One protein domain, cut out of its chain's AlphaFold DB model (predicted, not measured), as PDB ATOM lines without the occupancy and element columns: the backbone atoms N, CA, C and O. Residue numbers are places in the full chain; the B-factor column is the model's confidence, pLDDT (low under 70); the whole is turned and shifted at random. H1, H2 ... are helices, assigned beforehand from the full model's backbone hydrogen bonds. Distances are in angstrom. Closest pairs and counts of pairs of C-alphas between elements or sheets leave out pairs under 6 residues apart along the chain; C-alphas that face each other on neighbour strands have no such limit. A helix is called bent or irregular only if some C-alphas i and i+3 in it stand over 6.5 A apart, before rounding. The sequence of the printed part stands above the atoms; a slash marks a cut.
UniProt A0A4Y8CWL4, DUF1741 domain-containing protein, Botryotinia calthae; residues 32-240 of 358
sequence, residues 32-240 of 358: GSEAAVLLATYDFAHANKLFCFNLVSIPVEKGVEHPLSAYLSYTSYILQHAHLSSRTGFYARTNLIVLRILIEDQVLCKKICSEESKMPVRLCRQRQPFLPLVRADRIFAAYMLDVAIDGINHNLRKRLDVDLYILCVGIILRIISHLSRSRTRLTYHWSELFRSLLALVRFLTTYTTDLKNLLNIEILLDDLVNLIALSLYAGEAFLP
ATOM      1  N   GLY A  32     -67.105  65.903  55.201       94.19
ATOM      2  CA  GLY A  32     -68.049  65.843  56.332       94.19
ATOM      3  C   GLY A  32     -69.417  66.457  56.003       94.19
ATOM      4  O   GLY A  32     -69.595  67.059  54.937       94.19
ATOM      5  N   SER A  33     -70.401  66.282  56.885       95.69
ATOM      6  CA  SER A  33     -71.772  66.780  56.682       95.69
ATOM      7  C   SER A  33     -71.844  68.315  56.641       95.69
ATOM      8  O   SER A  33     -72.723  68.887  55.998       95.69
ATOM      9  N   GLU A  34     -70.860  69.004  57.221       95.38
ATOM     10  CA  GLU A  34     -70.684  70.461  57.171       95.38
ATOM     11  C   GLU A  34     -70.535  70.987  55.739       95.38
ATOM     12  O   GLU A  34     -70.814  72.158  55.481       95.38
ATOM     13  N   ALA A  35     -70.174  70.123  54.781       96.62
ATOM     14  CA  ALA A  35     -70.137  70.459  53.361       96.62
ATOM     15  C   ALA A  35     -71.468  71.012  52.836       96.62
ATOM     16  O   ALA A  35     -71.459  71.743  51.848       96.62
ATOM     17  N   ALA A  36     -72.594  70.742  53.506       97.19
ATOM     18  CA  ALA A  36     -73.891  71.322  53.168       97.19
ATOM     19  C   ALA A  36     -73.865  72.862  53.071       97.19
ATOM     20  O   ALA A  36     -74.616  73.433  52.276       97.19
ATOM     21  N   VAL A  37     -72.956  73.535  53.792       97.06
ATOM     22  CA  VAL A  37     -72.746  74.993  53.702       97.06
ATOM     23  C   VAL A  37     -72.357  75.460  52.290       97.06
ATOM     24  O   VAL A  37     -72.597  76.611  51.922       97.06
ATOM     25  N   LEU A  38     -71.790  74.579  51.461       98.06
ATOM     26  CA  LEU A  38     -71.409  74.894  50.084       98.06
ATOM     27  C   LEU A  38     -72.617  75.180  49.189       98.06
ATOM     28  O   LEU A  38     -72.498  75.994  48.275       98.06
ATOM     29  N   LEU A  39     -73.779  74.571  49.460       98.00
ATOM     30  CA  LEU A  39     -75.004  74.906  48.732       98.00
ATOM     31  C   LEU A  39     -75.457  76.330  49.071       98.00
ATOM     32  O   LEU A  39     -75.711  77.116  48.166       98.00
ATOM     33  N   ALA A  40     -75.449  76.698  50.356       97.38
ATOM     34  CA  ALA A  40     -75.741  78.070  50.770       97.38
ATOM     35  C   ALA A  40     -74.727  79.066  50.179       97.38
ATOM     36  O   ALA A  40     -75.097  80.149  49.737       97.38
ATOM     37  N   THR A  41     -73.446  78.686  50.109       98.25
ATOM     38  CA  THR A  41     -72.398  79.495  49.465       98.25
ATOM     39  C   THR A  41     -72.694  79.715  47.982       98.25
ATOM     40  O   THR A  41     -72.514  80.826  47.487       98.25
ATOM     41  N   TYR A  42     -73.179  78.685  47.281       98.56
ATOM     42  CA  TYR A  42     -73.661  78.813  45.908       98.56
ATOM     43  C   TYR A  42     -74.852  79.769  45.804       98.56
ATOM     44  O   TYR A  42     -74.795  80.690  44.989       98.56
ATOM     45  N   ASP A  43     -75.871  79.620  46.653       98.00
ATOM     46  CA  ASP A  43     -77.060  80.479  46.624       98.00
ATOM     47  C   ASP A  43     -76.683  81.955  46.836       98.00
ATOM     48  O   ASP A  43     -77.125  82.835  46.094       98.00
ATOM     49  N   PHE A  44     -75.795  82.237  47.799       98.19
ATOM     50  CA  PHE A  44     -75.280  83.587  48.027       98.19
ATOM     51  C   PHE A  44     -74.439  84.100  46.861       98.19
ATOM     52  O   PHE A  44     -74.597  85.255  46.469       98.19
ATOM     53  N   ALA A  45     -73.565  83.271  46.286       98.06
ATOM     54  CA  ALA A  45     -72.746  83.683  45.154       98.06
ATOM     55  C   ALA A  45     -73.596  83.996  43.911       98.06
ATOM     56  O   ALA A  45     -73.340  84.971  43.203       98.06
ATOM     57  N   HIS A  46     -74.631  83.198  43.662       97.38
ATOM     58  CA  HIS A  46     -75.545  83.391  42.545       97.38
ATOM     59  C   HIS A  46     -76.436  84.630  42.734       97.38
ATOM     60  O   HIS A  46     -76.606  85.416  41.800       97.38
ATOM     61  N   ALA A  47     -76.974  84.842  43.940       97.38
ATOM     62  CA  ALA A  47     -77.960  85.892  44.198       97.38
ATOM     63  C   ALA A  47     -77.367  87.242  44.648       97.38
ATOM     64  O   ALA A  47     -78.039  88.268  44.537       97.38
ATOM     65  N   ASN A  48     -76.137  87.279  45.177       97.81
ATOM     66  CA  ASN A  48     -75.600  88.455  45.860       97.81
ATOM     67  C   ASN A  48     -74.180  88.829  45.394       97.81
ATOM     68  O   ASN A  48     -73.171  88.276  45.831       97.81
ATOM     69  N   LYS A  49     -74.086  89.882  44.575       96.38
ATOM     70  CA  LYS A  49     -72.797  90.412  44.096       96.38
ATOM     71  C   LYS A  49     -71.895  90.948  45.210       96.38
ATOM     72  O   LYS A  49     -70.677  90.860  45.082       96.38
ATOM     73  N   LEU A  50     -72.463  91.497  46.286       97.44
ATOM     74  CA  LEU A  50     -71.683  91.981  47.429       97.44
ATOM     75  C   LEU A  50     -71.042  90.813  48.186       97.44
ATOM     76  O   LEU A  50     -69.893  90.921  48.605       97.44
ATOM     77  N   PHE A  51     -71.747  89.682  48.301       98.31
ATOM     78  CA  PHE A  51     -71.164  88.454  48.840       98.31
ATOM     79  C   PHE A  51     -69.955  88.015  48.007       98.31
ATOM     80  O   PHE A  51     -68.873  87.841  48.561       98.31
ATOM     81  N   CYS A  52     -70.098  87.931  46.679       98.38
ATOM     82  CA  CYS A  52     -68.988  87.604  45.778       98.38
ATOM     83  C   CYS A  52     -67.819  88.589  45.899       98.38
ATOM     84  O   CYS A  52     -66.661  88.178  45.941       98.38
ATOM     85  N   PHE A  53     -68.113  89.888  45.991       97.69
ATOM     86  CA  PHE A  53     -67.090  90.907  46.180       97.69
ATOM     87  C   PHE A  53     -66.318  90.699  47.481       97.69
ATOM     88  O   PHE A  53     -65.090  90.665  47.444       97.69
ATOM     89  N   ASN A  54     -67.013  90.494  48.602       97.00
ATOM     90  CA  ASN A  54     -66.390  90.264  49.904       97.00
ATOM     91  C   ASN A  54     -65.614  88.945  49.952       97.00
ATOM     92  O   ASN A  54     -64.508  88.921  50.483       97.00
ATOM     93  N   LEU A  55     -66.135  87.880  49.334       97.12
ATOM     94  CA  LEU A  55     -65.454  86.587  49.238       97.12
ATOM     95  C   LEU A  55     -64.063  86.727  48.594       97.12
ATOM     96  O   LEU A  55     -63.118  86.071  49.026       97.12
ATOM     97  N   VAL A  56     -63.938  87.601  47.589       97.31
ATOM     98  CA  VAL A  56     -62.690  87.873  46.852       97.31
ATOM     99  C   VAL A  56     -61.830  88.959  47.513       97.31
ATOM    100  O   VAL A  56     -60.615  88.961  47.331       97.31
ATOM    101  N   SER A  57     -62.443  89.923  48.207       94.69
ATOM    102  CA  SER A  57     -61.817  91.224  48.497       94.69
ATOM    103  C   SER A  57     -61.610  91.552  49.964       94.69
ATOM    104  O   SER A  57     -61.001  92.590  50.231       94.69
ATOM    105  N   ILE A  58     -62.169  90.774  50.890       94.00
ATOM    106  CA  ILE A  58     -62.066  91.120  52.306       94.00
ATOM    107  C   ILE A  58     -60.590  91.116  52.742       94.00
ATOM    108  O   ILE A  58     -59.827  90.237  52.333       94.00
ATOM    109  N   PRO A  59     -60.147  92.097  53.545       90.06
ATOM    110  CA  PRO A  59     -58.796  92.086  54.082       90.06
ATOM    111  C   PRO A  59     -58.535  90.827  54.911       90.06
ATOM    112  O   PRO A  59     -59.423  90.320  55.594       90.06
ATOM    113  N   VAL A  60     -57.296  90.342  54.878       89.31
ATOM    114  CA  VAL A  60     -56.886  89.212  55.713       89.31
ATOM    115  C   VAL A  60     -56.787  89.667  57.163       89.31
ATOM    116  O   VAL A  60     -56.002  90.557  57.493       89.31
ATOM    117  N   GLU A  61     -57.555  89.026  58.036       90.25
ATOM    118  CA  GLU A  61     -57.424  89.197  59.477       90.25
ATOM    119  C   GLU A  61     -56.313  88.295  60.027       90.25
ATOM    120  O   GLU A  61     -56.085  87.174  59.564       90.25
ATOM    121  N   LYS A  62     -55.579  88.777  61.035       87.38
ATOM    122  CA  LYS A  62     -54.442  88.039  61.594       87.38
ATOM    123  C   LYS A  62     -54.907  86.702  62.179       87.38
ATOM    124  O   LYS A  62     -55.652  86.672  63.150       87.38
ATOM    125  N   GLY A  63     -54.381  85.606  61.635       85.00
ATOM    126  CA  GLY A  63     -54.697  84.248  62.090       85.00
ATOM    127  C   GLY A  63     -55.956  83.644  61.463       85.00
ATOM    128  O   GLY A  63     -56.268  82.496  61.768       85.00
ATOM    129  N   VAL A  64     -56.637  84.368  60.570       89.56
ATOM    130  CA  VAL A  64     -57.807  83.883  59.831       89.56
ATOM    131  C   VAL A  64     -57.414  83.684  58.368       89.56
ATOM    132  O   VAL A  64     -56.816  84.560  57.745       89.56
ATOM    133  N   GLU A  65     -57.712  82.510  57.812       90.38
ATOM    134  CA  GLU A  65     -57.480  82.248  56.391       90.38
ATOM    135  C   GLU A  65     -58.425  83.107  55.538       90.38
ATOM    136  O   GLU A  65     -59.612  83.228  55.840       90.38
ATOM    137  N   HIS A  66     -57.908  83.700  54.457       96.06
ATOM    138  CA  HIS A  66     -58.734  84.477  53.534       96.06
ATOM    139  C   HIS A  66     -59.887  83.608  52.988       96.06
ATOM    140  O   HIS A  66     -59.626  82.476  52.568       96.06
ATOM    141  N   PRO A  67     -61.136  84.105  52.901       96.06
ATOM    142  CA  PRO A  67     -62.284  83.282  52.514       96.06
ATOM    143  C   PRO A  67     -62.113  82.557  51.176       96.06
ATOM    144  O   PRO A  67     -62.334  81.351  51.096       96.06
ATOM    145  N   LEU A  68     -61.647  83.253  50.132       97.81
ATOM    146  CA  LEU A  68     -61.360  82.604  48.850       97.81
ATOM    147  C   LEU A  68     -60.173  81.627  48.923       97.81
ATOM    148  O   LEU A  68     -60.191  80.622  48.216       97.81
ATOM    149  N   SER A  69     -59.178  81.855  49.790       97.56
ATOM    150  CA  SER A  69     -58.085  80.892  49.993       97.56
ATOM    151  C   SER A  69     -58.615  79.597  50.601       97.56
ATOM    152  O   SER A  69     -58.368  78.523  50.052       97.56
ATOM    153  N   ALA A  70     -59.420  79.699  51.661       96.88
ATOM    154  CA  ALA A  70     -60.077  78.555  52.285       96.88
ATOM    155  C   ALA A  70     -60.990  77.824  51.286       96.88
ATOM    156  O   ALA A  70     -60.958  76.595  51.182       96.88
ATOM    157  N   TYR A  71     -61.746  78.575  50.479       98.31
ATOM    158  CA  TYR A  71     -62.638  78.020  49.465       98.31
ATOM    159  C   TYR A  71     -61.885  77.258  48.364       98.31
ATOM    160  O   TYR A  71     -62.262  76.136  48.018       98.31
ATOM    161  N   LEU A  72     -60.798  77.824  47.827       98.50
ATOM    162  CA  LEU A  72     -59.955  77.181  46.810       98.50
ATOM    163  C   LEU A  72     -59.224  75.959  47.367       98.50
ATOM    164  O   LEU A  72     -59.194  74.912  46.715       98.50
ATOM    165  N   SER A  73     -58.686  76.079  48.584       97.94
ATOM    166  CA  SER A  73     -58.095  74.974  49.337       97.94
ATOM    167  C   SER A  73     -59.095  73.825  49.421       97.94
ATOM    168  O   SER A  73     -58.868  72.774  48.823       97.94
ATOM    169  N   TYR A  74     -60.263  74.039  50.023       97.75
ATOM    170  CA  TYR A  74     -61.281  73.005  50.187       97.75
ATOM    171  C   TYR A  74     -61.760  72.407  48.856       97.75
ATOM    172  O   TYR A  74     -61.855  71.186  48.714       97.75
ATOM    173  N   THR A  75     -61.968  73.252  47.842       98.56
ATOM    174  CA  THR A  75     -62.352  72.817  46.490       98.56
ATOM    175  C   THR A  75     -61.317  71.870  45.882       98.56
ATOM    176  O   THR A  75     -61.697  70.855  45.302       98.56
ATOM    177  N   SER A  76     -60.017  72.129  46.068       98.12
ATOM    178  CA  SER A  76     -58.960  71.233  45.579       98.12
ATOM    179  C   SER A  76     -58.985  69.847  46.243       98.12
ATOM    180  O   SER A  76     -58.773  68.840  45.565       98.12
ATOM    181  N   TYR A  77     -59.308  69.759  47.542       97.12
ATOM    182  CA  TYR A  77     -59.440  68.471  48.240       97.12
ATOM    183  C   TYR A  77     -60.648  67.687  47.733       97.12
ATOM    184  O   TYR A  77     -60.525  66.496  47.443       97.12
ATOM    185  N   ILE A  78     -61.801  68.346  47.584       96.81
ATOM    186  CA  ILE A  78     -63.010  67.695  47.073       96.81
ATOM    187  C   ILE A  78     -62.784  67.211  45.637       96.81
ATOM    188  O   ILE A  78     -63.109  66.067  45.327       96.81
ATOM    189  N   LEU A  79     -62.191  68.035  44.767       96.88
ATOM    190  CA  LEU A  79     -61.956  67.666  43.368       96.88
ATOM    191  C   LEU A  79     -61.036  66.461  43.221       96.88
ATOM    192  O   LEU A  79     -61.333  65.575  42.423       96.88
ATOM    193  N   GLN A  80     -59.965  66.373  44.010       95.12
ATOM    194  CA  GLN A  80     -59.033  65.247  43.934       95.12
ATOM    195  C   GLN A  80     -59.701  63.888  44.246       95.12
ATOM    196  O   GLN A  80     -59.214  62.837  43.805       95.12
ATOM    197  N   HIS A  81     -60.846  63.910  44.938       94.38
ATOM    198  CA  HIS A  81     -61.626  62.740  45.356       94.38
ATOM    199  C   HIS A  81     -63.060  62.712  44.810       94.38
ATOM    200  O   HIS A  81     -63.839  61.842  45.195       94.38
ATOM    201  N   ALA A  82     -63.420  63.610  43.887       95.00
ATOM    202  CA  ALA A  82     -64.798  63.791  43.410       95.00
ATOM    203  C   ALA A  82     -65.425  62.504  42.855       95.00
ATOM    204  O   ALA A  82     -66.612  62.249  43.026       95.00
ATOM    205  N   HIS A  83     -64.610  61.655  42.239       92.50
ATOM    206  CA  HIS A  83     -65.030  60.373  41.684       92.50
ATOM    207  C   HIS A  83     -65.345  59.275  42.720       92.50
ATOM    208  O   HIS A  83     -65.813  58.208  42.319       92.50
ATOM    209  N   LEU A  84     -65.017  59.455  44.006       92.44
ATOM    210  CA  LEU A  84     -65.197  58.407  45.022       92.44
ATOM    211  C   LEU A  84     -66.665  58.204  45.394       92.44
ATOM    212  O   LEU A  84     -67.057  57.087  45.726       92.44
ATOM    213  N   SER A  85     -67.484  59.252  45.316       92.44
ATOM    214  CA  SER A  85     -68.920  59.155  45.559       92.44
ATOM    215  C   SER A  85     -69.685  60.218  44.769       92.44
ATOM    216  O   SER A  85     -69.172  61.304  44.501       92.44
ATOM    217  N   SER A  86     -70.951  59.943  44.436       93.19
ATOM    218  CA  SER A  86     -71.814  60.951  43.801       93.19
ATOM    219  C   SER A  86     -71.990  62.193  44.674       93.19
ATOM    220  O   SER A  86     -72.071  63.297  44.149       93.19
ATOM    221  N   ARG A  87     -72.005  62.019  46.001       95.69
ATOM    222  CA  ARG A  87     -72.103  63.116  46.966       95.69
ATOM    223  C   ARG A  87     -70.899  64.056  46.863       95.69
ATOM    224  O   ARG A  87     -71.087  65.259  46.706       95.69
ATOM    225  N   THR A  88     -69.682  63.515  46.883       96.19
ATOM    226  CA  THR A  88     -68.442  64.292  46.713       96.19
ATOM    227  C   THR A  88     -68.438  65.003  45.358       96.19
ATOM    228  O   THR A  88     -68.144  66.193  45.299       96.19
ATOM    229  N   GLY A  89     -68.844  64.311  44.287       96.44
ATOM    230  CA  GLY A  89     -68.987  64.902  42.953       96.44
ATOM    231  C   GLY A  89     -69.969  66.077  42.901       96.44
ATOM    232  O   GLY A  89     -69.663  67.100  42.290       96.44
ATOM    233  N   PHE A  90     -71.112  65.991  43.591       97.69
ATOM    234  CA  PHE A  90     -72.073  67.097  43.639       97.69
ATOM    235  C   PHE A  90     -71.509  68.337  44.341       97.69
ATOM    236  O   PHE A  90     -71.649  69.445  43.819       97.69
ATOM    237  N   TYR A  91     -70.804  68.169  45.462       98.25
ATOM    238  CA  TYR A  91     -70.110  69.284  46.110       98.25
ATOM    239  C   TYR A  91     -68.987  69.853  45.236       98.25
ATOM    240  O   TYR A  91     -68.861  71.071  45.120       98.25
ATOM    241  N   ALA A  92     -68.222  68.996  44.553       98.19
ATOM    242  CA  ALA A  92     -67.156  69.428  43.650       98.19
ATOM    243  C   ALA A  92     -67.704  70.321  42.528       98.19
ATOM    244  O   ALA A  92     -67.196  71.416  42.286       98.19
ATOM    245  N   ARG A  93     -68.784  69.871  41.878       98.00
ATOM    246  CA  ARG A  93     -69.457  70.610  40.807       98.00
ATOM    247  C   ARG A  93     -70.058  71.920  41.310       98.00
ATOM    248  O   ARG A  93     -69.889  72.940  40.653       98.00
ATOM    249  N   THR A  94     -70.693  71.915  42.483       98.38
ATOM    250  CA  THR A  94     -71.230  73.135  43.112       98.38
ATOM    251  C   THR A  94     -70.126  74.166  43.331       98.38
ATOM    252  O   THR A  94     -70.289  75.327  42.962       98.38
ATOM    253  N   ASN A  95     -68.960  73.737  43.823       98.62
ATOM    254  CA  ASN A  95     -67.846  74.653  44.037       98.62
ATOM    255  C   ASN A  95     -67.275  75.223  42.743       98.62
ATOM    256  O   ASN A  95     -66.998  76.419  42.660       98.62
ATOM    257  N   LEU A  96     -67.142  74.395  41.708       98.75
ATOM    258  CA  LEU A  96     -66.731  74.867  40.389       98.75
ATOM    259  C   LEU A  96     -67.739  75.864  39.789       98.75
ATOM    260  O   LEU A  96     -67.323  76.810  39.122       98.75
ATOM    261  N   ILE A  97     -69.042  75.708  40.048       98.62
ATOM    262  CA  ILE A  97     -70.059  76.685  39.629       98.62
ATOM    263  C   ILE A  97     -69.852  78.027  40.340       98.62
ATOM    264  O   ILE A  97     -69.878  79.060  39.677       98.62
ATOM    265  N   VAL A  98     -69.575  78.041  41.649       98.75
ATOM    266  CA  VAL A  98     -69.252  79.291  42.363       98.75
ATOM    267  C   VAL A  98     -68.012  79.949  41.769       98.75
ATOM    268  O   VAL A  98     -68.044  81.133  41.444       98.75
ATOM    269  N   LEU A  99     -66.941  79.181  41.548       98.75
ATOM    270  CA  LEU A  99     -65.726  79.692  40.910       98.75
ATOM    271  C   LEU A  99     -66.007  80.281  39.522       98.75
ATOM    272  O   LEU A  99     -65.478  81.345  39.204       98.75
ATOM    273  N   ARG A 100     -66.873  79.637  38.727       98.19
ATOM    274  CA  ARG A 100     -67.353  80.164  37.443       98.19
ATOM    275  C   ARG A 100     -68.102  81.487  37.626       98.19
ATOM    276  O   ARG A 100     -67.777  82.439  36.927       98.19
ATOM    277  N   ILE A 101     -69.052  81.577  38.557       98.12
ATOM    278  CA  ILE A 101     -69.814  82.812  38.818       98.12
ATOM    279  C   ILE A 101     -68.868  83.976  39.154       98.12
ATOM    280  O   ILE A 101     -69.022  85.066  38.604       98.12
ATOM    281  N   LEU A 102     -67.852  83.741  39.993       98.50
ATOM    282  CA  LEU A 102     -66.886  84.775  40.382       98.50
ATOM    283  C   LEU A 102     -66.106  85.333  39.186       98.50
ATOM    284  O   LEU A 102     -65.971  86.545  39.055       98.50
ATOM    285  N   ILE A 103     -65.593  84.473  38.305       97.75
ATOM    286  CA  ILE A 103     -64.769  84.907  37.161       97.75
ATOM    287  C   ILE A 103     -65.591  85.404  35.966       97.75
ATOM    288  O   ILE A 103     -65.028  86.000  35.051       97.75
ATOM    289  N   GLU A 104     -66.903  85.163  35.938       96.44
ATOM    290  CA  GLU A 104     -67.791  85.740  34.924       96.44
ATOM    291  C   GLU A 104     -68.109  87.220  35.192       96.44
ATOM    292  O   GLU A 104     -68.418  87.966  34.254       96.44
ATOM    293  N   ASP A 105     -67.992  87.674  36.444       96.94
ATOM    294  CA  ASP A 105     -68.018  89.095  36.772       96.94
ATOM    295  C   ASP A 105     -66.674  89.745  36.409       96.94
ATOM    296  O   ASP A 105     -65.614  89.377  36.912       96.94
ATOM    297  N   GLN A 106     -66.705  90.736  35.517       95.25
ATOM    298  CA  GLN A 106     -65.487  91.356  34.987       95.25
ATOM    299  C   GLN A 106     -64.675  92.100  36.056       95.25
ATOM    300  O   GLN A 106     -63.447  92.144  35.959       95.25
ATOM    301  N   VAL A 107     -65.337  92.677  37.064       96.88
ATOM    302  CA  VAL A 107     -64.672  93.414  38.147       96.88
ATOM    303  C   VAL A 107     -63.936  92.432  39.047       96.88
ATOM    304  O   VAL A 107     -62.756  92.632  39.348       96.88
ATOM    305  N   LEU A 108     -64.599  91.337  39.424       98.19
ATOM    306  CA  LEU A 108     -63.987  90.290  40.239       98.19
ATOM    307  C   LEU A 108     -62.884  89.560  39.478       98.19
ATOM    308  O   LEU A 108     -61.803  89.374  40.025       98.19
ATOM    309  N   CYS A 109     -63.106  89.215  38.208       97.94
ATOM    310  CA  CYS A 109     -62.107  88.563  37.366       97.94
ATOM    311  C   CYS A 109     -60.830  89.408  37.244       97.94
ATOM    312  O   CYS A 109     -59.731  88.882  37.429       97.94
ATOM    313  N   LYS A 110     -60.968  90.729  37.040       97.81
ATOM    314  CA  LYS A 110     -59.832  91.664  37.040       97.81
ATOM    315  C   LYS A 110     -59.049  91.600  38.348       97.81
ATOM    316  O   LYS A 110     -57.824  91.567  38.313       97.81
ATOM    317  N   LYS A 111     -59.740  91.569  39.490       97.44
ATOM    318  CA  LYS A 111     -59.099  91.488  40.808       97.44
ATOM    319  C   LYS A 111     -58.436  90.131  41.049       97.44
ATOM    320  O   LYS A 111     -57.294  90.083  41.475       97.44
ATOM    321  N   ILE A 112     -59.105  89.034  40.704       98.31
ATOM    322  CA  ILE A 112     -58.578  87.659  40.775       98.31
ATOM    323  C   ILE A 112     -57.300  87.501  39.935       98.31
ATOM    324  O   ILE A 112     -56.411  86.727  40.295       98.31
ATOM    325  N   CYS A 113     -57.202  88.231  38.821       98.12
ATOM    326  CA  CYS A 113     -56.040  88.239  37.934       98.12
ATOM    327  C   CYS A 113     -54.996  89.318  38.280       98.12
ATOM    328  O   CYS A 113     -53.990  89.413  37.578       98.12
ATOM    329  N   SER A 114     -55.210  90.141  39.314       96.06
ATOM    330  CA  SER A 114     -54.298  91.232  39.674       96.06
ATOM    331  C   SER A 114     -53.343  90.845  40.799       96.06
ATOM    332  O   SER A 114     -53.622  89.975  41.623       96.06
ATOM    333  N   GLU A 115     -52.225  91.564  40.873       94.81
ATOM    334  CA  GLU A 115     -51.220  91.438  41.933       94.81
ATOM    335  C   GLU A 115     -51.778  91.712  43.341       94.81
ATOM    336  O   GLU A 115     -51.260  91.178  44.317       94.81
ATOM    337  N   GLU A 116     -52.869  92.478  43.455       92.38
ATOM    338  CA  GLU A 116     -53.562  92.742  44.727       92.38
ATOM    339  C   GLU A 116     -54.190  91.478  45.332       92.38
ATOM    340  O   GLU A 116     -54.488  91.445  46.523       92.38
ATOM    341  N   SER A 117     -54.393  90.434  44.523       95.38
ATOM    342  CA  SER A 117     -54.927  89.146  44.974       95.38
ATOM    343  C   SER A 117     -53.864  88.156  45.442       95.38
ATOM    344  O   SER A 117     -54.188  86.994  45.691       95.38
ATOM    345  N   LYS A 118     -52.592  88.571  45.528       95.12
ATOM    346  CA  LYS A 118     -51.517  87.704  46.016       95.12
ATOM    347  C   LYS A 118     -51.808  87.242  47.438       95.12
ATOM    348  O   LYS A 118     -51.794  88.043  48.365       95.12
ATOM    349  N   MET A 119     -52.049  85.945  47.582       94.19
ATOM    350  CA  MET A 119     -52.373  85.302  48.850       94.19
ATOM    351  C   MET A 119     -51.753  83.904  48.906       94.19
ATOM    352  O   MET A 119     -51.553  83.278  47.862       94.19
ATOM    353  N   PRO A 120     -51.488  83.360  50.101       94.69
ATOM    354  CA  PRO A 120     -51.201  81.944  50.248       94.69
ATOM    355  C   PRO A 120     -52.494  81.128  50.109       94.69
ATOM    356  O   PRO A 120     -53.528  81.449  50.701       94.69
ATOM    357  N   VAL A 121     -52.424  80.027  49.357       95.81
ATOM    358  CA  VAL A 121     -53.473  78.995  49.302       95.81
ATOM    359  C   VAL A 121     -52.820  77.620  49.353       95.81
ATOM    360  O   VAL A 121     -51.941  77.299  48.546       95.81
ATOM    361  N   ARG A 122     -53.263  76.781  50.291       95.06
ATOM    362  CA  ARG A 122     -52.787  75.402  50.423       95.06
ATOM    363  C   ARG A 122     -53.652  74.454  49.597       95.06
ATOM    364  O   ARG A 122     -54.676  73.976  50.065       95.06
ATOM    365  N   LEU A 123     -53.202  74.122  48.393       96.50
ATOM    366  CA  LEU A 123     -53.896  73.144  47.554       96.50
ATOM    367  C   LEU A 123     -53.643  71.699  48.004       96.50
ATOM    368  O   LEU A 123     -52.613  71.379  48.611       96.50
ATOM    369  N   CYS A 124     -54.598  70.828  47.691       95.94
ATOM    370  CA  CYS A 124     -54.535  69.405  47.969       95.94
ATOM    371  C   CYS A 124     -53.395  68.740  47.191       95.94
ATOM    372  O   CYS A 124     -53.170  68.998  46.013       95.94
ATOM    373  N   ARG A 125     -52.647  67.869  47.871       94.31
ATOM    374  CA  ARG A 125     -51.536  67.098  47.292       94.31
ATOM    375  C   ARG A 125     -51.546  65.669  47.829       94.31
ATOM    376  O   ARG A 125     -50.510  65.140  48.214       94.31
ATOM    377  N   GLN A 126     -52.732  65.066  47.925       91.69
ATOM    378  CA  GLN A 126     -52.914  63.719  48.477       91.69
ATOM    379  C   GLN A 126     -52.693  62.616  47.434       91.69
ATOM    380  O   GLN A 126     -52.410  61.480  47.808       91.69
ATOM    381  N   ARG A 127     -52.799  62.924  46.132       89.75
ATOM    382  CA  ARG A 127     -52.607  61.956  45.038       89.75
ATOM    383  C   ARG A 127     -51.660  62.491  43.964       89.75
ATOM    384  O   ARG A 127     -51.671  63.677  43.648       89.75
ATOM    385  N   GLN A 128     -50.860  61.591  43.393       89.06
ATOM    386  CA  GLN A 128     -50.080  61.863  42.185       89.06
ATOM    387  C   GLN A 128     -50.983  61.868  40.930       89.06
ATOM    388  O   GLN A 128     -52.031  61.215  40.941       89.06
ATOM    389  N   PRO A 129     -50.577  62.547  39.839       90.88
ATOM    390  CA  PRO A 129     -49.398  63.410  39.730       90.88
ATOM    391  C   PRO A 129     -49.597  64.728  40.487       90.88
ATOM    392  O   PRO A 129     -50.726  65.174  40.675       90.88
ATOM    393  N   PHE A 130     -48.496  65.333  40.933       92.06
ATOM    394  CA  PHE A 130     -48.535  66.620  41.620       92.06
ATOM    395  C   PHE A 130     -48.128  67.757  40.682       92.06
ATOM    396  O   PHE A 130     -47.101  67.650  40.011       92.06
ATOM    397  N   LEU A 131     -48.850  68.878  40.722       94.06
ATOM    398  CA  LEU A 131     -48.407  70.125  40.089       94.06
ATOM    399  C   LEU A 131     -47.124  70.672  40.752       94.06
ATOM    400  O   LEU A 131     -46.850  70.338  41.914       94.06
ATOM    401  N   PRO A 132     -46.333  71.526  40.077       94.88
ATOM    402  CA  PRO A 132     -45.140  72.140  40.656       94.88
ATOM    403  C   PRO A 132     -45.426  72.837  41.992       94.88
ATOM    404  O   PRO A 132     -46.394  73.586  42.128       94.88
ATOM    405  N   LEU A 133     -44.585  72.591  43.002       92.69
ATOM    406  CA  LEU A 133     -44.735  73.231  44.308       92.69
ATOM    407  C   LEU A 133     -44.188  74.660  44.253       92.69
ATOM    408  O   LEU A 133     -42.975  74.861  44.219       92.69
ATOM    409  N   VAL A 134     -45.081  75.646  44.318       92.81
ATOM    410  CA  VAL A 134     -44.713  77.058  44.458       92.81
ATOM    411  C   VAL A 134     -44.914  77.476  45.911       92.81
ATOM    412  O   VAL A 134     -46.020  77.379  46.434       92.81
ATOM    413  N   ARG A 135     -43.832  77.897  46.578       89.94
ATOM    414  CA  ARG A 135     -43.859  78.300  47.999       89.94
ATOM    415  C   ARG A 135     -44.198  79.774  48.220       89.94
ATOM    416  O   ARG A 135     -44.513  80.142  49.343       89.94
ATOM    417  N   ALA A 136     -44.075  80.598  47.184       92.44
ATOM    418  CA  ALA A 136     -44.417  82.010  47.245       92.44
ATOM    419  C   ALA A 136     -45.929  82.217  47.098       92.44
ATOM    420  O   ALA A 136     -46.609  81.392  46.478       92.44
ATOM    421  N   ASP A 137     -46.415  83.345  47.609       94.75
ATOM    422  CA  ASP A 137     -47.787  83.794  47.387       94.75
ATOM    423  C   ASP A 137     -48.034  84.011  45.893       94.75
ATOM    424  O   ASP A 137     -47.185  84.536  45.160       94.75
ATOM    425  N   ARG A 138     -49.212  83.593  45.434       96.56
ATOM    426  CA  ARG A 138     -49.632  83.737  44.037       96.56
ATOM    427  C   ARG A 138     -50.960  84.471  43.976       96.56
ATOM    428  O   ARG A 138     -51.700  84.524  44.950       96.56
ATOM    429  N   ILE A 139     -51.261  85.035  42.816       97.44
ATOM    430  CA  ILE A 139     -52.583  85.606  42.557       97.44
ATOM    431  C   ILE A 139     -53.647  84.501  42.532       97.44
ATOM    432  O   ILE A 139     -53.343  83.349  42.189       97.44
ATOM    433  N   PHE A 140     -54.903  84.838  42.827       98.31
ATOM    434  CA  PHE A 140     -55.981  83.844  42.863       98.31
ATOM    435  C   PHE A 140     -56.186  83.125  41.529       98.31
ATOM    436  O   PHE A 140     -56.431  81.919  41.533       98.31
ATOM    437  N   ALA A 141     -55.995  83.806  40.394       98.62
ATOM    438  CA  ALA A 141     -56.096  83.180  39.076       98.62
ATOM    439  C   ALA A 141     -55.174  81.953  38.930       98.62
ATOM    440  O   ALA A 141     -55.603  80.934  38.397       98.62
ATOM    441  N   ALA A 142     -53.945  81.998  39.459       98.50
ATOM    442  CA  ALA A 142     -53.019  80.867  39.386       98.50
ATOM    443  C   ALA A 142     -53.525  79.652  40.183       98.50
ATOM    444  O   ALA A 142     -53.404  78.519  39.726       98.50
ATOM    445  N   TYR A 143     -54.129  79.879  41.352       98.44
ATOM    446  CA  TYR A 143     -54.733  78.808  42.147       98.44
ATOM    447  C   TYR A 143     -56.019  78.269  41.513       98.44
ATOM    448  O   TYR A 143     -56.264  77.070  41.577       98.44
ATOM    449  N   MET A 144     -56.827  79.118  40.873       98.69
ATOM    450  CA  MET A 144     -58.021  78.680  40.140       98.69
ATOM    451  C   MET A 144     -57.666  77.812  38.927       98.69
ATOM    452  O   MET A 144     -58.352  76.823  38.670       98.69
ATOM    453  N   LEU A 145     -56.582  78.149  38.218       98.81
ATOM    454  CA  LEU A 145     -56.029  77.299  37.165       98.81
ATOM    455  C   LEU A 145     -55.579  75.949  37.739       98.81
ATOM    456  O   LEU A 145     -56.020  74.922  37.234       98.81
ATOM    457  N   ASP A 146     -54.807  75.931  38.833       98.50
ATOM    458  CA  ASP A 146     -54.387  74.680  39.491       98.50
ATOM    459  C   ASP A 146     -55.582  73.809  39.899       98.50
ATOM    460  O   ASP A 146     -55.610  72.620  39.596       98.50
ATOM    461  N   VAL A 147     -56.604  74.404  40.523       98.62
ATOM    462  CA  VAL A 147     -57.846  73.722  40.923       98.62
ATOM    463  C   VAL A 147     -58.540  73.078  39.718       98.62
ATOM    464  O   VAL A 147     -58.949  71.918  39.791       98.62
ATOM    465  N   ALA A 148     -58.654  73.796  38.595       98.62
ATOM    466  CA  ALA A 148     -59.261  73.259  37.380       98.62
ATOM    467  C   ALA A 148     -58.434  72.106  36.782       98.62
ATOM    468  O   ALA A 148     -58.999  71.091  36.367       98.62
ATOM    469  N   ILE A 149     -57.105  72.238  36.767       97.38
ATOM    470  CA  ILE A 149     -56.188  71.245  36.197       97.38
ATOM    471  C   ILE A 149     -56.115  69.980  37.064       97.38
ATOM    472  O   ILE A 149     -56.167  68.875  36.525       97.38
ATOM    473  N   ASP A 150     -56.067  70.110  38.389       96.44
ATOM    474  CA  ASP A 150     -56.157  68.973  39.314       96.44
ATOM    475  C   ASP A 150     -57.511  68.261  39.164       96.44
ATOM    476  O   ASP A 150     -57.570  67.032  39.068       96.44
ATOM    477  N   GLY A 151     -58.602  69.027  39.024       97.19
ATOM    478  CA  GLY A 151     -59.926  68.490  38.705       97.19
ATOM    479  C   GLY A 151     -59.931  67.635  37.434       97.19
ATOM    480  O   GLY A 151     -60.481  66.530  37.446       97.19
ATOM    481  N   ILE A 152     -59.261  68.093  36.369       97.88
ATOM    482  CA  ILE A 152     -59.096  67.338  35.117       97.88
ATOM    483  C   ILE A 152     -58.271  66.067  35.360       97.88
ATOM    484  O   ILE A 152     -58.719  64.972  35.011       97.88
ATOM    485  N   ASN A 153     -57.092  66.201  35.970       96.88
ATOM    486  CA  ASN A 153     -56.087  65.142  36.059       96.88
ATOM    487  C   ASN A 153     -56.479  63.998  37.005       96.88
ATOM    488  O   ASN A 153     -56.183  62.835  36.721       96.88
ATOM    489  N   HIS A 154     -57.157  64.280  38.121       95.81
ATOM    490  CA  HIS A 154     -57.434  63.269  39.152       95.81
ATOM    491  C   HIS A 154     -58.753  62.510  38.969       95.81
ATOM    492  O   HIS A 154     -59.008  61.566  39.731       95.81
ATOM    493  N   ASN A 155     -59.558  62.870  37.961       95.44
ATOM    494  CA  ASN A 155     -60.890  62.301  37.727       95.44
ATOM    495  C   ASN A 155     -61.059  61.576  36.378       95.44
ATOM    496  O   ASN A 155     -62.169  61.138  36.070       95.44
ATOM    497  N   LEU A 156     -59.983  61.391  35.592       94.44
ATOM    498  CA  LEU A 156     -60.055  60.731  34.279       94.44
ATOM    499  C   LEU A 156     -60.495  59.271  34.429       94.44
ATOM    500  O   LEU A 156     -59.752  58.421  34.926       94.44
ATOM    501  N   ARG A 157     -61.729  58.976  34.014       92.38
ATOM    502  CA  ARG A 157     -62.367  57.659  34.127       92.38
ATOM    503  C   ARG A 157     -63.260  57.400  32.921       92.38
ATOM    504  O   ARG A 157     -63.824  58.326  32.352       92.38
ATOM    505  N   LYS A 158     -63.422  56.125  32.557       90.62
ATOM    506  CA  LYS A 158     -64.276  55.701  31.428       90.62
ATOM    507  C   LYS A 158     -65.750  56.087  31.598       90.62
ATOM    508  O   LYS A 158     -66.468  56.215  30.620       90.62
ATOM    509  N   ARG A 159     -66.192  56.303  32.840       90.06
ATOM    510  CA  ARG A 159     -67.469  56.946  33.166       90.06
ATOM    511  C   ARG A 159     -67.185  58.364  33.648       90.06
ATOM    512  O   ARG A 159     -67.028  58.587  34.846       90.06
ATOM    513  N   LEU A 160     -67.040  59.275  32.697       93.44
ATOM    514  CA  LEU A 160     -66.671  60.660  32.955       93.44
ATOM    515  C   LEU A 160     -67.866  61.448  33.509       93.44
ATOM    516  O   LEU A 160     -68.974  61.334  32.986       93.44
ATOM    517  N   ASP A 161     -67.634  62.282  34.521       95.31
ATOM    518  CA  ASP A 161     -68.569  63.354  34.873       95.31
ATOM    519  C   ASP A 161     -68.343  64.530  33.917       95.31
ATOM    520  O   ASP A 161     -67.581  65.443  34.212       95.31
ATOM    521  N   VAL A 162     -68.938  64.459  32.726       97.44
ATOM    522  CA  VAL A 162     -68.690  65.412  31.632       97.44
ATOM    523  C   VAL A 162     -68.877  66.866  32.074       97.44
ATOM    524  O   VAL A 162     -68.061  67.717  31.732       97.44
ATOM    525  N   ASP A 163     -69.901  67.146  32.876       97.12
ATOM    526  CA  ASP A 163     -70.219  68.507  33.304       97.12
ATOM    527  C   ASP A 163     -69.147  69.092  34.242       97.12
ATOM    528  O   ASP A 163     -68.857  70.287  34.178       97.12
ATOM    529  N   LEU A 164     -68.496  68.262  35.071       97.75
ATOM    530  CA  LEU A 164     -67.336  68.681  35.870       97.75
ATOM    531  C   LEU A 164     -66.190  69.152  34.964       97.75
ATOM    532  O   LEU A 164     -65.579  70.191  35.219       97.75
ATOM    533  N   TYR A 165     -65.928  68.425  33.876       98.44
ATOM    534  CA  TYR A 165     -64.888  68.787  32.912       98.44
ATOM    535  C   TYR A 165     -65.240  70.050  32.124       98.44
ATOM    536  O   TYR A 165     -64.358  70.884  31.918       98.44
ATOM    537  N   ILE A 166     -66.512  70.231  31.744       98.38
ATOM    538  CA  ILE A 166     -67.000  71.471  31.116       98.38
ATOM    539  C   ILE A 166     -66.727  72.666  32.036       98.38
ATOM    540  O   ILE A 166     -66.233  73.693  31.578       98.38
ATOM    541  N   LEU A 167     -66.976  72.538  33.343       98.50
ATOM    542  CA  LEU A 167     -66.687  73.612  34.295       98.50
ATOM    543  C   LEU A 167     -65.185  73.892  34.430       98.50
ATOM    544  O   LEU A 167     -64.796  75.058  34.396       98.50
ATOM    545  N   CYS A 168     -64.336  72.864  34.536       98.81
ATOM    546  CA  CYS A 168     -62.883  73.056  34.593       98.81
ATOM    547  C   CYS A 168     -62.351  73.768  33.340       98.81
ATOM    548  O   CYS A 168     -61.660  74.782  33.449       98.81
ATOM    549  N   VAL A 169     -62.701  73.273  32.147       98.69
ATOM    550  CA  VAL A 169     -62.297  73.877  30.866       98.69
ATOM    551  C   VAL A 169     -62.865  75.292  30.741       98.69
ATOM    552  O   VAL A 169     -62.142  76.217  30.373       98.69
ATOM    553  N   GLY A 170     -64.122  75.496  31.131       98.38
ATOM    554  CA  GLY A 170     -64.783  76.794  31.115       98.38
ATOM    555  C   GLY A 170     -64.152  77.824  32.057       98.38
ATOM    556  O   GLY A 170     -64.114  79.009  31.713       98.38
ATOM    557  N   ILE A 171     -63.640  77.405  33.217       98.81
ATOM    558  CA  ILE A 171     -62.889  78.274  34.135       98.81
ATOM    559  C   ILE A 171     -61.574  78.715  33.495       98.81
ATOM    560  O   ILE A 171     -61.279  79.912  33.465       98.81
ATOM    561  N   ILE A 172     -60.822  77.769  32.926       98.81
ATOM    562  CA  ILE A 172     -59.556  78.063  32.245       98.81
ATOM    563  C   ILE A 172     -59.802  79.016  31.067       98.81
ATOM    564  O   ILE A 172     -59.104  80.022  30.942       98.81
ATOM    565  N   LEU A 173     -60.838  78.759  30.260       98.44
ATOM    566  CA  LEU A 173     -61.234  79.611  29.137       98.44
ATOM    567  C   LEU A 173     -61.494  81.052  29.572       98.44
ATOM    568  O   LEU A 173     -60.967  81.976  28.959       98.44
ATOM    569  N   ARG A 174     -62.274  81.263  30.634       98.25
ATOM    570  CA  ARG A 174     -62.618  82.609  31.125       98.25
ATOM    571  C   ARG A 174     -61.394  83.364  31.631       98.25
ATOM    572  O   ARG A 174     -61.237  84.538  31.299       98.25
ATOM    573  N   ILE A 175     -60.511  82.690  32.374       98.69
ATOM    574  CA  ILE A 175     -59.258  83.282  32.859       98.69
ATOM    575  C   ILE A 175     -58.358  83.650  31.673       98.69
ATOM    576  O   ILE A 175     -57.951  84.803  31.565       98.69
ATOM    577  N   ILE A 176     -58.101  82.726  30.741       98.44
ATOM    578  CA  ILE A 176     -57.266  82.995  29.557       98.44
ATOM    579  C   ILE A 176     -57.867  84.114  28.696       98.44
ATOM    580  O   ILE A 176     -57.146  85.014  28.270       98.44
ATOM    581  N   SER A 177     -59.186  84.123  28.498       97.56
ATOM    582  CA  SER A 177     -59.886  85.178  27.751       97.56
ATOM    583  C   SER A 177     -59.760  86.545  28.426       97.56
ATOM    584  O   SER A 177     -59.664  87.571  27.753       97.56
ATOM    585  N   HIS A 178     -59.767  86.599  29.762       98.06
ATOM    586  CA  HIS A 178     -59.486  87.836  30.487       98.06
ATOM    587  C   HIS A 178     -58.035  88.275  30.277       98.06
ATOM    588  O   HIS A 178     -57.820  89.384  29.795       98.06
ATOM    589  N   LEU A 179     -57.069  87.394  30.562       98.00
ATOM    590  CA  LEU A 179     -55.638  87.685  30.454       98.00
ATOM    591  C   LEU A 179     -55.237  88.118  29.037       98.00
ATOM    592  O   LEU A 179     -54.434  89.031  28.875       98.00
ATOM    593  N   SER A 180     -55.816  87.494  28.009       96.56
ATOM    594  CA  SER A 180     -55.602  87.860  26.609       96.56
ATOM    595  C   SER A 180     -56.095  89.280  26.316       96.56
ATOM    596  O   SER A 180     -55.321  90.118  25.848       96.56
ATOM    597  N   ARG A 181     -57.356  89.591  26.652       95.50
ATOM    598  CA  ARG A 181     -57.950  90.916  26.407       95.50
ATOM    599  C   ARG A 181     -57.257  92.022  27.197       95.50
ATOM    600  O   ARG A 181     -57.090  93.123  26.679       95.50
ATOM    601  N   SER A 182     -56.832  91.738  28.427       96.50
ATOM    602  CA  SER A 182     -56.081  92.682  29.261       96.50
ATOM    603  C   SER A 182     -54.583  92.716  28.947       96.50
ATOM    604  O   SER A 182     -53.875  93.556  29.502       96.50
ATOM    605  N   ARG A 183     -54.090  91.819  28.079       96.56
ATOM    606  CA  ARG A 183     -52.662  91.581  27.806       96.56
ATOM    607  C   ARG A 183     -51.837  91.370  29.083       96.56
ATOM    608  O   ARG A 183     -50.701  91.831  29.203       96.56
ATOM    609  N   THR A 184     -52.434  90.706  30.068       96.31
ATOM    610  CA  THR A 184     -51.792  90.399  31.344       96.31
ATOM    611  C   THR A 184     -50.984  89.118  31.205       96.31
ATOM    612  O   THR A 184     -51.538  88.021  31.138       96.31
ATOM    613  N   ARG A 185     -49.656  89.255  31.206       96.62
ATOM    614  CA  ARG A 185     -48.737  88.114  31.195       96.62
ATOM    615  C   ARG A 185     -48.603  87.516  32.585       96.62
ATOM    616  O   ARG A 185     -48.005  88.122  33.469       96.62
ATOM    617  N   LEU A 186     -49.153  86.324  32.768       96.06
ATOM    618  CA  LEU A 186     -49.168  85.652  34.061       96.06
ATOM    619  C   LEU A 186     -47.976  84.695  34.188       96.06
ATOM    620  O   LEU A 186     -47.837  83.741  33.419       96.06
ATOM    621  N   THR A 187     -47.139  84.907  35.204       94.75
ATOM    622  CA  THR A 187     -46.089  83.954  35.592       94.75
ATOM    623  C   THR A 187     -46.720  82.722  36.231       94.75
ATOM    624  O   THR A 187     -47.134  82.735  37.390       94.75
ATOM    625  N   TYR A 188     -46.800  81.646  35.457       97.38
ATOM    626  CA  TYR A 188     -47.458  80.402  35.833       97.38
ATOM    627  C   TYR A 188     -46.801  79.209  35.131       97.38
ATOM    628  O   TYR A 188     -46.069  79.376  34.154       97.38
ATOM    629  N   HIS A 189     -47.046  77.991  35.618       97.06
ATOM    630  CA  HIS A 189     -46.502  76.765  35.032       97.06
ATOM    631  C   HIS A 189     -47.311  76.298  33.806       97.06
ATOM    632  O   HIS A 189     -47.793  75.171  33.742       97.06
ATOM    633  N   TRP A 190     -47.425  77.167  32.800       98.31
ATOM    634  CA  TRP A 190     -48.218  76.958  31.579       98.31
ATOM    635  C   TRP A 190     -47.976  75.615  30.878       98.31
ATOM    636  O   TRP A 190     -48.919  75.001  30.384       98.31
ATOM    637  N   SER A 191     -46.738  75.115  30.915       97.38
ATOM    638  CA  SER A 191     -46.366  73.793  30.394       97.38
ATOM    639  C   SER A 191     -47.239  72.660  30.960       97.38
ATOM    640  O   SER A 191     -47.676  71.794  30.199       97.38
ATOM    641  N   GLU A 192     -47.568  72.673  32.259       98.06
ATOM    642  CA  GLU A 192     -48.410  71.625  32.862       98.06
ATOM    643  C   GLU A 192     -49.898  71.810  32.560       98.06
ATOM    644  O   GLU A 192     -50.612  70.818  32.389       98.06
ATOM    645  N   LEU A 193     -50.367  73.053  32.414       98.69
ATOM    646  CA  LEU A 193     -51.733  73.333  31.965       98.69
ATOM    647  C   LEU A 193     -51.951  72.753  30.567       98.69
ATOM    648  O   LEU A 193     -52.862  71.949  30.366       98.69
ATOM    649  N   PHE A 194     -51.075  73.081  29.613       98.56
ATOM    650  CA  PHE A 194     -51.194  72.574  28.246       98.56
ATOM    651  C   PHE A 194     -50.977  71.064  28.166       98.56
ATOM    652  O   PHE A 194     -51.699  70.382  27.436       98.56
ATOM    653  N   ARG A 195     -50.055  70.506  28.965       98.25
ATOM    654  CA  ARG A 195     -49.910  69.048  29.094       98.25
ATOM    655  C   ARG A 195     -51.219  68.399  29.544       98.25
ATOM    656  O   ARG A 195     -51.601  67.385  28.970       98.25
ATOM    657  N   SER A 196     -51.913  68.984  30.516       98.56
ATOM    658  CA  SER A 196     -53.165  68.439  31.056       98.56
ATOM    659  C   SER A 196     -54.323  68.535  30.056       98.56
ATOM    660  O   SER A 196     -55.042  67.555  29.859       98.56
ATOM    661  N   LEU A 197     -54.463  69.657  29.338       98.81
ATOM    662  CA  LEU A 197     -55.463  69.797  28.267       98.81
ATOM    663  C   LEU A 197     -55.226  68.792  27.129       98.81
ATOM    664  O   LEU A 197     -56.151  68.114  26.684       98.81
ATOM    665  N   LEU A 198     -53.976  68.628  26.686       98.69
ATOM    666  CA  LEU A 198     -53.631  67.662  25.638       98.69
ATOM    667  C   LEU A 198     -53.710  66.209  26.132       98.69
ATOM    668  O   LEU A 198     -53.979  65.299  25.345       98.69
ATOM    669  N   ALA A 199     -53.492  65.955  27.424       98.44
ATOM    670  CA  ALA A 199     -53.752  64.652  28.030       98.44
ATOM    671  C   ALA A 199     -55.255  64.330  28.038       98.44
ATOM    672  O   ALA A 199     -55.625  63.198  27.732       98.44
ATOM    673  N   LEU A 200     -56.119  65.319  28.287       98.69
ATOM    674  CA  LEU A 200     -57.569  65.159  28.169       98.69
ATOM    675  C   LEU A 200     -57.985  64.832  26.724       98.69
ATOM    676  O   LEU A 200     -58.751  63.893  26.521       98.69
ATOM    677  N   VAL A 201     -57.415  65.507  25.715       98.75
ATOM    678  CA  VAL A 201     -57.615  65.151  24.293       98.75
ATOM    679  C   VAL A 201     -57.222  63.692  24.027       98.75
ATOM    680  O   VAL A 201     -58.007  62.928  23.459       98.75
ATOM    681  N   ARG A 202     -56.032  63.266  24.476       98.69
ATOM    682  CA  ARG A 202     -55.567  61.871  24.336       98.69
ATOM    683  C   ARG A 202     -56.515  60.884  25.010       98.69
ATOM    684  O   ARG A 202     -56.818  59.844  24.427       98.69
ATOM    685  N   PHE A 203     -56.996  61.202  26.209       98.56
ATOM    686  CA  PHE A 203     -57.927  60.364  26.958       98.56
ATOM    687  C   PHE A 203     -59.261  60.194  26.214       98.56
ATOM    688  O   PHE A 203     -59.682  59.062  25.977       98.56
ATOM    689  N   LEU A 204     -59.880  61.297  25.779       98.56
ATOM    690  CA  LEU A 204     -61.137  61.286  25.020       98.56
ATOM    691  C   LEU A 204     -60.987  60.510  23.699       98.56
ATOM    692  O   LEU A 204     -61.838  59.698  23.337       98.56
ATOM    693  N   THR A 205     -59.856  60.681  23.013       98.56
ATOM    694  CA  THR A 205     -59.541  59.938  21.782       98.56
ATOM    695  C   THR A 205     -59.365  58.440  22.033       98.56
ATOM    696  O   THR A 205     -59.846  57.616  21.262       98.56
ATOM    697  N   THR A 206     -58.678  58.069  23.115       98.38
ATOM    698  CA  THR A 206     -58.372  56.663  23.434       98.38
ATOM    699  C   THR A 206     -59.622  55.896  23.851       98.38
ATOM    700  O   THR A 206     -59.818  54.757  23.440       98.38
ATOM    701  N   TYR A 207     -60.487  56.522  24.650       98.12
ATOM    702  CA  TYR A 207     -61.680  55.893  25.220       98.12
ATOM    703  C   TYR A 207     -62.972  56.336  24.528       98.12
ATOM    704  O   TYR A 207     -64.041  56.350  25.135       98.12
ATOM    705  N   THR A 208     -62.903  56.682  23.239       97.81
ATOM    706  CA  THR A 208     -64.055  57.172  22.464       97.81
ATOM    707  C   THR A 208     -65.262  56.239  22.558       97.81
ATOM    708  O   THR A 208     -66.388  56.711  22.700       97.81
ATOM    709  N   THR A 209     -65.054  54.920  22.518       97.06
ATOM    710  CA  THR A 209     -66.140  53.930  22.593       97.06
ATOM    711  C   THR A 209     -66.936  54.019  23.892       97.06
ATOM    712  O   THR A 209     -68.152  53.857  23.861       97.06
ATOM    713  N   ASP A 210     -66.257  54.311  25.005       97.50
ATOM    714  CA  ASP A 210     -66.858  54.443  26.334       97.50
ATOM    715  C   ASP A 210     -67.521  55.827  26.523       97.50
ATOM    716  O   ASP A 210     -68.501  55.960  27.254       97.50
ATOM    717  N   LEU A 211     -67.000  56.867  25.856       97.56
ATOM    718  CA  LEU A 211     -67.295  58.270  26.182       97.56
ATOM    719  C   LEU A 211     -68.230  58.986  25.197       97.56
ATOM    720  O   LEU A 211     -68.926  59.917  25.592       97.56
ATOM    721  N   LYS A 212     -68.265  58.588  23.919       96.75
ATOM    722  CA  LYS A 212     -68.918  59.369  22.846       96.75
ATOM    723  C   LYS A 212     -70.427  59.568  22.983       96.75
ATOM    724  O   LYS A 212     -70.969  60.464  22.354       96.75
ATOM    725  N   ASN A 213     -71.090  58.735  23.780       96.25
ATOM    726  CA  ASN A 213     -72.538  58.785  23.985       96.25
ATOM    727  C   ASN A 213     -72.919  59.418  25.334       96.25
ATOM    728  O   ASN A 213     -74.090  59.390  25.711       96.25
ATOM    729  N   LEU A 214     -71.949  59.929  26.101       97.12
ATOM    730  CA  LEU A 214     -72.242  60.601  27.363       97.12
ATOM    731  C   LEU A 214     -72.968  61.926  27.106       97.12
ATOM    732  O   LEU A 214     -72.683  62.637  26.143       97.12
ATOM    733  N   LEU A 215     -73.902  62.267  27.996       95.31
ATOM    734  CA  LEU A 215     -74.624  63.535  27.938       95.31
ATOM    735  C   LEU A 215     -73.631  64.708  27.948       95.31
ATOM    736  O   LEU A 215     -72.648  64.675  28.684       95.31
ATOM    737  N   ASN A 216     -73.903  65.729  27.132       96.06
ATOM    738  CA  ASN A 216     -73.104  66.953  26.999       96.06
ATOM    739  C   ASN A 216     -71.659  66.759  26.514       96.06
ATOM    740  O   ASN A 216     -70.916  67.738  26.462       96.06
ATOM    741  N   ILE A 217     -71.243  65.546  26.116       97.62
ATOM    742  CA  ILE A 217     -69.854  65.293  25.697       97.62
ATOM    743  C   ILE A 217     -69.426  66.237  24.578       97.62
ATOM    744  O   ILE A 217     -68.330  66.776  24.600       97.62
ATOM    745  N   GLU A 218     -70.333  66.516  23.653       96.69
ATOM    746  CA  GLU A 218     -70.139  67.441  22.549       96.69
ATOM    747  C   GLU A 218     -69.724  68.858  22.973       96.69
ATOM    748  O   GLU A 218     -68.884  69.460  22.310       96.69
ATOM    749  N   ILE A 219     -70.264  69.360  24.088       96.44
ATOM    750  CA  ILE A 219     -69.914  70.676  24.640       96.44
ATOM    751  C   ILE A 219     -68.467  70.647  25.130       96.44
ATOM    752  O   ILE A 219     -67.677  71.508  24.758       96.44
ATOM    753  N   LEU A 220     -68.089  69.608  25.883       98.12
ATOM    754  CA  LEU A 220     -66.714  69.439  26.360       98.12
ATOM    755  C   LEU A 220     -65.708  69.373  25.204       98.12
ATOM    756  O   LEU A 220     -64.628  69.952  25.293       98.12
ATOM    757  N   LEU A 221     -66.044  68.650  24.133       98.31
ATOM    758  CA  LEU A 221     -65.169  68.502  22.970       98.31
ATOM    759  C   LEU A 221     -64.926  69.847  22.279       98.31
ATOM    760  O   LEU A 221     -63.779  70.179  21.981       98.31
ATOM    761  N   ASP A 222     -65.993  70.615  22.045       96.38
ATOM    762  CA  ASP A 222     -65.898  71.930  21.414       96.38
ATOM    763  C   ASP A 222     -65.135  72.914  22.310       96.38
ATOM    764  O   ASP A 222     -64.187  73.544  21.840       96.38
ATOM    765  N   ASP A 223     -65.475  72.992  23.599       97.31
ATOM    766  CA  ASP A 223     -64.831  73.894  24.559       97.31
ATOM    767  C   ASP A 223     -63.332  73.598  24.699       97.31
ATOM    768  O   ASP A 223     -62.512  74.516  24.703       97.31
ATOM    769  N   LEU A 224     -62.946  72.318  24.762       98.56
ATOM    770  CA  LEU A 224     -61.547  71.907  24.884       98.56
ATOM    771  C   LEU A 224     -60.728  72.292  23.648       98.56
ATOM    772  O   LEU A 224     -59.633  72.841  23.771       98.56
ATOM    773  N   VAL A 225     -61.252  72.014  22.454       97.75
ATOM    774  CA  VAL A 225     -60.576  72.348  21.193       97.75
ATOM    775  C   VAL A 225     -60.474  73.860  21.019       97.75
ATOM    776  O   VAL A 225     -59.408  74.367  20.668       97.75
ATOM    777  N   ASN A 226     -61.557  74.581  21.301       97.12
ATOM    778  CA  ASN A 226     -61.604  76.033  21.182       97.12
ATOM    779  C   ASN A 226     -60.669  76.715  22.186       97.12
ATOM    780  O   ASN A 226     -59.998  77.675  21.823       97.12
ATOM    781  N   LEU A 227     -60.532  76.181  23.404       98.19
ATOM    782  CA  LEU A 227     -59.578  76.676  24.399       98.19
ATOM    783  C   LEU A 227     -58.120  76.537  23.939       98.19
ATOM    784  O   LEU A 227     -57.312  77.453  24.116       98.19
ATOM    785  N   ILE A 228     -57.770  75.392  23.345       98.31
ATOM    786  CA  ILE A 228     -56.421  75.172  22.810       98.31
ATOM    787  C   ILE A 228     -56.182  76.112  21.620       98.31
ATOM    788  O   ILE A 228     -55.124  76.733  21.539       98.31
ATOM    789  N   ALA A 229     -57.176  76.284  20.743       96.44
ATOM    790  CA  ALA A 229     -57.088  77.198  19.604       96.44
ATOM    791  C   ALA A 229     -56.940  78.664  20.045       96.44
ATOM    792  O   ALA A 229     -56.081  79.372  19.524       96.44
ATOM    793  N   LEU A 230     -57.703  79.099  21.055       96.00
ATOM    794  CA  LEU A 230     -57.555  80.420  21.669       96.00
ATOM    795  C   LEU A 230     -56.138  80.615  22.210       96.00
ATOM    796  O   LEU A 230     -55.542  81.670  22.018       96.00
ATOM    797  N   SER A 231     -55.587  79.594  22.865       96.81
ATOM    798  CA  SER A 231     -54.244  79.656  23.449       96.81
ATOM    799  C   SER A 231     -53.150  79.784  22.384       96.81
ATOM    800  O   SER A 231     -52.178  80.501  22.606       96.81
ATOM    801  N   LEU A 232     -53.315  79.142  21.222       93.69
ATOM    802  CA  LEU A 232     -52.407  79.289  20.077       93.69
ATOM    803  C   LEU A 232     -52.550  80.636  19.382       93.69
ATOM    804  O   LEU A 232     -51.574  81.148  18.866       93.69
ATOM    805  N   TYR A 233     -53.753  81.199  19.342       91.12
ATOM    806  CA  TYR A 233     -53.982  82.483  18.689       91.12
ATOM    807  C   TYR A 233     -53.536  83.665  19.559       91.12
ATOM    808  O   TYR A 233     -52.931  84.617  19.078       91.12
ATOM    809  N   ALA A 234     -53.841  83.611  20.856       93.31
ATOM    810  CA  ALA A 234     -53.659  84.722  21.779       93.31
ATOM    811  C   ALA A 234     -52.490  84.538  22.760       93.31
ATOM    812  O   ALA A 234     -52.321  85.365  23.659       93.31
ATOM    813  N   GLY A 235     -51.697  83.471  22.615       93.88
ATOM    814  CA  GLY A 235     -50.637  83.089  23.552       93.88
ATOM    815  C   GLY A 235     -49.667  84.221  23.883       93.88
ATOM    816  O   GLY A 235     -49.377  84.454  25.054       93.88
ATOM    817  N   GLU A 236     -49.248  85.011  22.890       92.19
ATOM    818  CA  GLU A 236     -48.322  86.141  23.090       92.19
ATOM    819  C   GLU A 236     -48.828  87.212  24.072       92.19
ATOM    820  O   GLU A 236     -48.028  87.931  24.693       92.19
ATOM    821  N   ALA A 237     -50.152  87.338  24.203       95.19
ATOM    822  CA  ALA A 237     -50.792  88.337  25.047       95.19
ATOM    823  C   ALA A 237     -50.759  87.962  26.536       95.19
ATOM    824  O   ALA A 237     -50.716  88.862  27.375       95.19
ATOM    825  N   PHE A 238     -50.768  86.668  26.872       97.19
ATOM    826  CA  PHE A 238     -50.911  86.204  28.259       97.19
ATOM    827  C   PHE A 238     -49.785  85.289  28.758       97.19
ATOM    828  O   PHE A 238     -49.629  85.119  29.970       97.19
ATOM    829  N   LEU A 239     -48.985  84.704  27.864       97.69
ATOM    830  CA  LEU A 239     -47.842  83.881  28.245       97.69
ATOM    831  C   LEU A 239     -46.659  84.759  28.682       97.69
ATOM    832  O   LEU A 239     -46.447  85.845  28.138       97.69
ATOM    833  N   PRO A 240     -45.863  84.306  29.669       96.44
ATOM    834  CA  PRO A 240     -44.828  85.126  30.293       96.44
ATOM    835  C   PRO A 240     -43.600  85.339  29.404       96.44
ATOM    836  O   PRO A 240     -42.834  86.271  29.642       96.44
TER     837      PRO A 240
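This is residues 32 to 240 of the 358 residues of the protein "DUF1741 domain-containing protein" of Botryotinia calthae (UniProt A0A4Y8CWL4). Two rows of helices stand side by side and make a compact bundle: H10, H7, H4 and H1 in one row running the same way, and H8, H6 and H3 in the other, running against them. The short H2 and H5 lie across one end, and the long link of residues 113 to 139 passes over the outer side of H3 and H6. The printed part has 209 residues, with ten named helices, H1 to H10 in chain order, and no named strand; the class is all helix. The radius of gyration of the C-alphas is 16.4 A, and the spans are 52 by 45 by 33 A.

The longest helix by residues, H10, holds residues 217 to 238, 28.3 A, and ends with C-alpha 238 at (-50.911, 86.204, 28.259). It is irregular, with C-alphas 233 and 236 8.0 A apart, and has a kink of 53 degrees near residue 232. H7 is residues 162 to 182, 30.1 A, H4 86 to 104, 26.6 A, and H1 33 to 47, 23.7 A, beginning at C-alpha 33, (-71.772, 66.780, 56.682). H8 is residues 190 to 206, 24.1 A, H6 140 to 154, 21.0 A, and H3 67 to 80, 20.2 A. The short helices are H2, 49 to 57, H5, 106 to 112, and H9, 208 to 211.

H3, H4, H6, H7, H8 and H10 form an up and down bundle, each running against the one before it in the chain. H10 touches H7 at a shallow tilt of 21 degrees, the same way, closest at the C-alphas of Ser 180 and Ala 237, 5.1 A. H7 touches H4 at 18 degrees, closest at Arg 93 and Leu 164, C-alphas 5.7 A apart. H4 touches H1, closest at the C-alphas of Tyr 42 and Val 98, 5.7 A. H6 and H7 are a helical hairpin, with the C-alphas of Ala 148 and Cys 168 4.6 A apart. H6 touches H3, closest at the C-alphas of Leu 79 and Gly 151, 5.2 A. With residues 193 to 200 alone, H8 touches H6, closest at the C-alphas of Ile 149 and Leu 193, 6.5 A. H2 touches H5, closest at the C-alphas of Phe 53 and Leu 108, 6.7 A. H9 is close to H8 but not clearly touching. In H2 to H8 every O i to N i+4 pair is within hydrogen-bond range; in H1 7 of 11 are, in H10 15 of 18, and H9 is too short for such a pair.

The C-alphas of Lys 62 and Thr 209, the two farthest apart, are 53.1 A apart. The printed part has no cut. The link from H5 to H6, 27 residues, is long. The mean pLDDT of the printed part is 96.4, and no printed residue is under 70.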